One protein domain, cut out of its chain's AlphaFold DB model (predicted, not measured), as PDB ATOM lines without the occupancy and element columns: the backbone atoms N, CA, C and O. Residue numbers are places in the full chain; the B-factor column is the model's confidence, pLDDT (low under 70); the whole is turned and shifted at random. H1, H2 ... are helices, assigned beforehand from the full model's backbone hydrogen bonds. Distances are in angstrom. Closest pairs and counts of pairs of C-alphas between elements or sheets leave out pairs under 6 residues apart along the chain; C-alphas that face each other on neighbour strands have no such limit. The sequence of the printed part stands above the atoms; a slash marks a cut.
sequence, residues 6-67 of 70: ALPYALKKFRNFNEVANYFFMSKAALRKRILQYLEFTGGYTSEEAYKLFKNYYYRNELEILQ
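What this domain is: This is residues 6 to 67 of the 70 residues of an uncharacterized protein of Enterococcus faecium Com12 (UniProt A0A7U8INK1). H3 and H4, the two longest helices, form a V, with H2 across its open end and H1 and the short H5 packed together over one side. The five helices make a closed ring of contacts, each touching the next along the chain and H5 touching H1. The 62 printed residues hold five named helices, H1 to H5 in order, and no named strand; the class is all helix. The whole is compact and rounded, with a radius of gyration of the C-alphas of 10.5 A and spans of 27 by 20 by 18 A.

How they stand to each other: Start at H1, residues 6 to 13, which touches H2, residues 17 to 23; their closest C-alphas, of Ala 10 and Val 20, are 5.8 A apart, at a steep tilt of 56 degrees, opposite ways. H2 touches H3, residues 28 to 41, with residues 28 to 31 of H3 alone; look at the closest C-alphas, of Ala 21 and Lys 28, 5.9 A apart, the helices about perpendicular at 87 degrees. H3 touches H4, residues 47 to 60, closest at the C-alphas of Leu 39 and Ala 50, 5.5 A apart, at a steep tilt of 46 degrees, opposite ways. H4 touches H5, residues 63 to 66, with its residues 53 to 57 alone; the closest C-alphas, of Leu 53 and Ile 65, are 5.8 A apart. H5 touches H1, where the closest C-alphas, of Pro 8 and Leu 66, are 6.5 A apart. H1 and H4 are apart. In H1, H2, H3 and H4 every O i to N i+4 pair is within hydrogen-bond range; H5 is too short for such a pair.

Where its parts are: Find C-alpha 6 at (106.906, 115.818, 65.778), where H1 begins its 10.2 A. H2 spans 9.9 A. H3 starts at C-alpha 28, (107.930, 131.806, 69.674), and runs 19.9 A; H4 runs 19.4 A. H5, 5.4 A long, ends at C-alpha 66, (99.170, 120.505, 57.679).

The domain as a whole: The C-alphas farthest apart, of Asn 22 and Thr 46, are 27.3 A from each other. The printed part has no cut, and the four links are tight. Mean pLDDT of the printed part is 88.7; residue 67 alone is under 70.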
ATOM      1  N   ALA A   6     107.404 115.202  64.551       86.88
ATOM      2  CA  ALA A   6     106.906 115.818  65.778       86.88
ATOM      3  C   ALA A   6     106.288 117.194  65.521       86.88
ATOM      4  O   ALA A   6     105.347 117.573  66.212       86.88
ATOM      5  N   LEU A   7     106.819 117.946  64.549       87.88
ATOM      6  CA  LEU A   7     106.291 119.262  64.192       87.88
ATOM      7  C   LEU A   7     104.885 119.159  63.575       87.88
ATOM      8  O   LEU A   7     103.985 119.783  64.134       87.88
ATOM      9  N   PRO A   8     104.639 118.317  62.553       86.62
ATOM     10  CA  PRO A   8     103.292 118.023  62.067       86.62
ATOM     11  C   PRO A   8     102.334 117.569  63.160       86.62
ATOM     12  O   PRO A   8     101.221 118.082  63.277       86.62
ATOM     13  N   TYR A   9     102.788 116.650  64.016       88.88
ATOM     14  CA  TYR A   9     101.991 116.171  65.139       88.88
ATOM     15  C   TYR A   9     101.593 117.305  66.089       88.88
ATOM     16  O   TYR A   9     100.424 117.429  66.447       88.88
ATOM     17  N   ALA A  10     102.549 118.147  66.486       90.19
ATOM     18  CA  ALA A  10     102.296 119.251  67.400       90.19
ATOM     19  C   ALA A  10     101.354 120.290  66.775       90.19
ATOM     20  O   ALA A  10     100.396 120.703  67.423       90.19
ATOM     21  N   LEU A  11     101.571 120.653  65.508       87.50
ATOM     22  CA  LEU A  11     100.703 121.584  64.779       87.50
ATOM     23  C   LEU A  11      99.263 121.057  64.640       87.50
ATOM     24  O   LEU A  11      98.329 121.850  64.644       87.50
ATOM     25  N   LYS A  12      99.068 119.730  64.553       87.06
ATOM     26  CA  LYS A  12      97.739 119.091  64.495       87.06
ATOM     27  C   LYS A  12      97.075 118.942  65.865       87.06
ATOM     28  O   LYS A  12      95.853 119.003  65.970       87.06
ATOM     29  N   LYS A  13      97.865 118.676  66.907       89.25
ATOM     30  CA  LYS A  13      97.364 118.362  68.252       89.25
ATOM     31  C   LYS A  13      97.000 119.602  69.058       89.25
ATOM     32  O   LYS A  13      96.040 119.564  69.826       89.25
ATOM     33  N   PHE A  14      97.798 120.657  68.945       88.75
ATOM     34  CA  PHE A  14      97.665 121.843  69.778       88.75
ATOM     35  C   PHE A  14      96.838 122.918  69.081       88.75
ATOM     36  O   PHE A  14      96.867 123.056  67.862       88.75
ATOM     37  N   ARG A  15      96.082 123.692  69.866       79.75
ATOM     38  CA  ARG A  15      95.084 124.631  69.324       79.75
ATOM     39  C   ARG A  15      95.682 125.946  68.853       79.75
ATOM     40  O   ARG A  15      95.026 126.689  68.134       79.75
ATOM     41  N   ASN A  16      96.871 126.283  69.341       85.50
ATOM     42  CA  ASN A  16      97.487 127.574  69.089       85.50
ATOM     43  C   ASN A  16      99.014 127.498  69.139       85.50
ATOM     44  O   ASN A  16      99.618 126.590  69.711       85.50
ATOM     45  N   PHE A  17      99.636 128.538  68.593       90.00
ATOM     46  CA  PHE A  17     101.084 128.657  68.495       90.00
ATOM     47  C   PHE A  17     101.825 128.583  69.838       90.00
ATOM     48  O   PHE A  17     102.950 128.088  69.894       90.00
ATOM     49  N   ASN A  18     101.218 129.069  70.926       91.06
ATOM     50  CA  ASN A  18     101.861 129.090  72.242       91.06
ATOM     51  C   ASN A  18     101.981 127.679  72.819       91.06
ATOM     52  O   ASN A  18     103.023 127.328  73.364       91.06
ATOM     53  N   GLU A  19     100.941 126.861  72.670       92.56
ATOM     54  CA  GLU A  19     100.966 125.457  73.085       92.56
ATOM     55  C   GLU A  19     102.023 124.661  72.313       92.56
ATOM     56  O   GLU A  19     102.778 123.900  72.917       92.56
ATOM     57  N   VAL A  20     102.149 124.898  71.002       92.06
ATOM     58  CA  VAL A  20     103.202 124.274  70.184       92.06
ATOM     59  C   VAL A  20     104.593 124.719  70.650       92.06
ATOM     60  O   VAL A  20     105.498 123.895  70.769       92.06
ATOM     61  N   ALA A  21     104.777 126.007  70.955       93.25
ATOM     62  CA  ALA A  21     106.051 126.530  71.451       93.25
ATOM     63  C   ALA A  21     106.435 125.899  72.798       93.25
ATOM     64  O   ALA A  21     107.575 125.465  72.971       93.25
ATOM     65  N   ASN A  22     105.463 125.766  73.704       93.50
ATOM     66  CA  ASN A  22     105.640 125.105  74.994       93.50
ATOM     67  C   ASN A  22     105.986 123.619  74.833       93.50
ATOM     68  O   ASN A  22     106.886 123.138  75.514       93.50
ATOM     69  N   TYR A  23     105.338 122.909  73.904       93.31
ATOM     70  CA  TYR A  23     105.623 121.498  73.629       93.31
ATOM     71  C   TYR A  23     107.076 121.258  73.197       93.31
ATOM     72  O   TYR A  23     107.698 120.285  73.615       93.31
ATOM     73  N   PHE A  24     107.637 122.157  72.387       91.25
ATOM     74  CA  PHE A  24     109.034 122.069  71.958       91.25
ATOM     75  C   PHE A  24     110.029 122.695  72.938       91.25
ATOM     76  O   PHE A  24     111.228 122.649  72.664       91.25
ATOM     77  N   PHE A  25     109.564 123.288  74.043       92.00
ATOM     78  CA  PHE A  25     110.382 124.112  74.938       92.00
ATOM     79  C   PHE A  25     111.154 125.204  74.172       92.00
ATOM     80  O   PHE A  25     112.322 125.482  74.440       92.00
ATOM     81  N   MET A  26     110.504 125.811  73.173       91.94
ATOM     82  CA  MET A  26     111.103 126.816  72.295       91.94
ATOM     83  C   MET A  26     110.451 128.178  72.477       91.94
ATOM     84  O   MET A  26     109.256 128.301  72.741       91.94
ATOM     85  N   SER A  27     111.229 129.235  72.242       95.12
ATOM     86  CA  SER A  27     110.650 130.566  72.093       95.12
ATOM     87  C   SER A  27     109.772 130.631  70.839       95.12
ATOM     88  O   SER A  27     110.008 129.936  69.847       95.12
ATOM     89  N   LYS A  28     108.790 131.539  70.840       93.31
ATOM     90  CA  LYS A  28     107.930 131.806  69.674       93.31
ATOM     91  C   LYS A  28     108.738 132.104  68.406       93.31
ATOM     92  O   LYS A  28     108.407 131.629  67.324       93.31
ATOM     93  N   ALA A  29     109.821 132.871  68.545       94.50
ATOM     94  CA  ALA A  29     110.704 133.213  67.436       94.50
ATOM     95  C   ALA A  29     111.468 131.989  66.901       94.50
ATOM     96  O   ALA A  29     111.583 131.827  65.686       94.50
ATOM     97  N   ALA A  30     111.950 131.116  67.791       93.81
ATOM     98  CA  ALA A  30     112.621 129.877  67.404       93.81
ATOM     99  C   ALA A  30     111.657 128.908  66.705       93.81
ATOM    100  O   ALA A  30     111.989 128.383  65.643       93.81
ATOM    101  N   LEU A  31     110.437 128.743  67.230       93.62
ATOM    102  CA  LEU A  31     109.414 127.910  66.596       93.62
ATOM    103  C   LEU A  31     109.025 128.443  65.211       93.62
ATOM    104  O   LEU A  31     108.925 127.666  64.267       93.62
ATOM    105  N   ARG A  32     108.860 129.764  65.059       94.50
ATOM    106  CA  ARG A  32     108.585 130.379  63.752       94.50
ATOM    107  C   ARG A  32     109.685 130.048  62.747       94.50
ATOM    108  O   ARG A  32     109.373 129.597  61.652       94.50
ATOM    109  N   LYS A  33     110.957 130.253  63.115       94.19
ATOM    110  CA  LYS A  33     112.094 129.914  62.243       94.19
ATOM    111  C   LYS A  33     112.068 128.441  61.853       94.19
ATOM    112  O   LYS A  33     112.214 128.128  60.681       94.19
ATOM    113  N   ARG A  34     111.816 127.558  62.822       92.00
ATOM    114  CA  ARG A  34     111.742 126.117  62.591       92.00
ATOM    115  C   ARG A  34     110.624 125.728  61.624       92.00
ATOM    116  O   ARG A  34     110.852 124.889  60.765       92.00
ATOM    117  N   ILE A  35     109.440 126.324  61.753       91.25
ATOM    118  CA  ILE A  35     108.319 126.073  60.838       91.25
ATOM    119  C   ILE A  35     108.653 126.543  59.422       91.25
ATOM    120  O   ILE A  35     108.437 125.793  58.478       91.25
ATOM    121  N   LEU A  36     109.211 127.747  59.271       93.00
ATOM    122  CA  LEU A  36     109.588 128.271  57.955       93.00
ATOM    123  C   LEU A  36     110.648 127.390  57.288       93.00
ATOM    124  O   LEU A  36     110.458 126.975  56.153       93.00
ATOM    125  N   GLN A  37     111.694 127.016  58.027       91.25
ATOM    126  CA  GLN A  37     112.720 126.096  57.536       91.25
ATOM    127  C   GLN A  37     112.130 124.740  57.148       91.25
ATOM    128  O   GLN A  37     112.490 124.185  56.118       91.25
ATOM    129  N   TYR A  38     111.212 124.195  57.948       88.75
ATOM    130  CA  TYR A  38     110.554 122.941  57.603       88.75
ATOM    131  C   TYR A  38     109.798 123.056  56.272       88.75
ATOM    132  O   TYR A  38     109.941 122.190  55.414       88.75
ATOM    133  N   LEU A  39     109.028 124.129  56.077       88.69
ATOM    134  CA  LEU A  39     108.286 124.359  54.837       88.69
ATOM    135  C   LEU A  39     109.230 124.504  53.634       88.69
ATOM    136  O   LEU A  39     109.005 123.872  52.607       88.69
ATOM    137  N   GLU A  40     110.316 125.258  53.773       91.06
ATOM    138  CA  GLU A  40     111.296 125.447  52.697       91.06
ATOM    139  C   GLU A  40     112.031 124.141  52.343       91.06
ATOM    140  O   GLU A  40     112.095 123.754  51.179       91.06
ATOM    141  N   PHE A  41     112.557 123.424  53.342       86.88
ATOM    142  CA  PHE A  41     113.426 122.264  53.108       86.88
ATOM    143  C   PHE A  41     112.680 120.942  52.921       86.88
ATOM    144  O   PHE A  41     113.177 120.064  52.224       86.88
ATOM    145  N   THR A  42     111.526 120.771  53.571       83.38
ATOM    146  CA  THR A  42     110.737 119.525  53.506       83.38
ATOM    147  C   THR A  42     109.548 119.670  52.564       83.38
ATOM    148  O   THR A  42     109.269 118.755  51.800       83.38
ATOM    149  N   GLY A  43     108.870 120.822  52.590       78.12
ATOM    150  CA  GLY A  43     107.722 121.099  51.722       78.12
ATOM    151  C   GLY A  43     108.089 121.593  50.319       78.12
ATOM    152  O   GLY A  43     107.224 121.626  49.450       78.12
ATOM    153  N   GLY A  44     109.350 121.977  50.081       85.75
ATOM    154  CA  GLY A  44     109.806 122.486  48.783       85.75
ATOM    155  C   GLY A  44     109.271 123.878  48.433       85.75
ATOM    156  O   GLY A  44     109.291 124.264  47.266       85.75
ATOM    157  N   TYR A  45     108.786 124.625  49.427       88.50
ATOM    158  CA  TYR A  45     108.231 125.961  49.235       88.50
ATOM    159  C   TYR A  45     109.315 127.015  49.057       88.50
ATOM    160  O   TYR A  45     110.369 126.978  49.695       88.50
ATOM    161  N   THR A  46     109.001 128.037  48.268       93.81
ATOM    162  CA  THR A  46     109.749 129.291  48.324       93.81
ATOM    163  C   THR A  46     109.554 129.967  49.683       93.81
ATOM    164  O   THR A  46     108.544 129.771  50.368       93.81
ATOM    165  N   SER A  47     110.494 130.830  50.074       92.50
ATOM    166  CA  SER A  47     110.381 131.588  51.326       92.50
ATOM    167  C   SER A  47     109.104 132.434  51.408       92.50
ATOM    168  O   SER A  47     108.564 132.641  52.497       92.50
ATOM    169  N   GLU A  48     108.591 132.911  50.270       94.50
ATOM    170  CA  GLU A  48     107.347 133.681  50.214       94.50
ATOM    171  C   GLU A  48     106.123 132.806  50.518       94.50
ATOM    172  O   GLU A  48     105.294 133.163  51.362       94.50
ATOM    173  N   GLU A  49     106.039 131.630  49.897       92.94
ATOM    174  CA  GLU A  49     104.964 130.662  50.130       92.94
ATOM    175  C   GLU A  49     104.984 130.141  51.569       92.94
ATOM    176  O   GLU A  49     103.951 130.148  52.246       92.94
ATOM    177  N   ALA A  50     106.166 129.784  52.080       93.00
ATOM    178  CA  ALA A  50     106.345 129.352  53.463       93.00
ATOM    179  C   ALA A  50     105.872 130.430  54.452       93.00
ATOM    180  O   ALA A  50     105.182 130.140  55.435       93.00
ATOM    181  N   TYR A  51     106.195 131.699  54.181       93.88
ATOM    182  CA  TYR A  51     105.758 132.810  55.019       93.88
ATOM    183  C   TYR A  51     104.246 133.044  54.956       93.88
ATOM    184  O   TYR A  51     103.630 133.321  55.991       93.88
ATOM    185  N   LYS A  52     103.636 132.900  53.776       92.81
ATOM    186  CA  LYS A  52     102.183 133.002  53.591       92.81
ATOM    187  C   LYS A  52     101.446 131.917  54.382       92.81
ATOM    188  O   LYS A  52     100.560 132.248  55.169       92.81
ATOM    189  N   LEU A  53     101.877 130.660  54.255       91.25
ATOM    190  CA  LEU A  53     101.328 129.524  55.005       91.25
ATOM    191  C   LEU A  53     101.475 129.721  56.518       91.25
ATOM    192  O   LEU A  53     100.517 129.541  57.272       91.25
ATOM    193  N   PHE A  54     102.649 130.172  56.972       92.19
ATOM    194  CA  PHE A  54     102.861 130.489  58.383       92.19
ATOM    195  C   PHE A  54     101.915 131.592  58.880       92.19
ATOM    196  O   PHE A  54     101.381 131.481  59.982       92.19
ATOM    197  N   LYS A  55     101.698 132.660  58.101       92.50
ATOM    198  CA  LYS A  55     100.788 133.755  58.475       92.50
ATOM    199  C   LYS A  55      99.348 133.270  58.635       92.50
ATOM    200  O   LYS A  55      98.710 133.631  59.624       92.50
ATOM    201  N   ASN A  56      98.864 132.466  57.692       90.31
ATOM    202  CA  ASN A  56      97.530 131.869  57.737       90.31
ATOM    203  C   ASN A  56      97.359 131.028  59.008       90.31
ATOM    204  O   ASN A  56      96.430 131.246  59.788       90.31
ATOM    205  N   TYR A  57      98.332 130.166  59.297       89.00
ATOM    206  CA  TYR A  57      98.354 129.396  60.535       89.00
ATOM    207  C   TYR A  57      98.380 130.288  61.790       89.00
ATOM    208  O   TYR A  57      97.555 130.126  62.684       89.00
ATOM    209  N   TYR A  58      99.283 131.268  61.859       89.25
ATOM    210  CA  TYR A  58      99.497 132.066  63.069       89.25
ATOM    211  C   TYR A  58      98.335 133.014  63.401       89.25
ATOM    212  O   TYR A  58      98.008 133.190  64.574       89.25
ATOM    213  N   TYR A  59      97.730 133.649  62.394       87.25
ATOM    214  CA  TYR A  59      96.684 134.656  62.607       87.25
ATOM    215  C   TYR A  59      95.265 134.115  62.454       87.25
ATOM    216  O   TYR A  59      94.344 134.674  63.046       87.25
ATOM    217  N   ARG A  60      95.074 133.064  61.651       84.06
ATOM    218  CA  ARG A  60      93.745 132.551  61.289       84.06
ATOM    219  C   ARG A  60      93.507 131.130  61.803       84.06
ATOM    220  O   ARG A  60      92.412 130.614  61.618       84.06
ATOM    221  N   ASN A  61      94.500 130.516  62.464       76.62
ATOM    222  CA  ASN A  61      94.501 129.096  62.843       76.62
ATOM    223  C   ASN A  61      94.174 128.175  61.655       76.62
ATOM    224  O   ASN A  61      93.614 127.093  61.825       76.62
ATOM    225  N   GLU A  62      94.516 128.608  60.440       82.00
ATOM    226  CA  GLU A  62      94.315 127.812  59.238       82.00
ATOM    227  C   GLU A  62      95.352 126.693  59.212       82.00
ATOM    228  O   GLU A  62      96.563 126.919  59.204       82.00
ATOM    229  N   LEU A  63      94.855 125.462  59.208       77.75
ATOM    230  CA  LEU A  63      95.674 124.257  59.205       77.75
ATOM    231  C   LEU A  63      96.061 123.822  57.784       77.75
ATOM    232  O   LEU A  63      96.459 122.679  57.592       77.75
ATOM    233  N   GLU A  64      95.995 124.724  56.796       80.06
ATOM    234  CA  GLU A  64      96.555 124.510  55.447       80.06
ATOM    235  C   GLU A  64      98.020 124.087  55.529       80.06
ATOM    236  O   GLU A  64      98.465 123.229  54.778       80.06
ATOM    237  N   ILE A  65      98.740 124.605  56.530       76.31
ATOM    238  CA  ILE A  65     100.102 124.191  56.836       76.31
ATOM    239  C   ILE A  65     100.242 122.673  57.029       76.31
ATOM    240  O   ILE A  65     101.325 122.172  56.781       76.31
ATOM    241  N   LEU A  66      99.184 121.955  57.447       72.94
ATOM    242  CA  LEU A  66      99.170 120.505  57.679       72.94
ATOM    243  C   LEU A  66      98.943 119.666  56.419       72.94
ATOM    244  O   LEU A  66      99.356 118.510  56.417       72.94
ATOM    245  N   GLN A  67      98.297 120.202  55.373       69.69
ATOM    246  CA  GLN A  67      98.036 119.455  54.125       69.69
ATOM    247  C   GLN A  67      99.325 119.022  53.422       69.69
ATOM    248  O   GLN A  67      99.316 118.139  52.573       69.69
TER     249      GLN A  67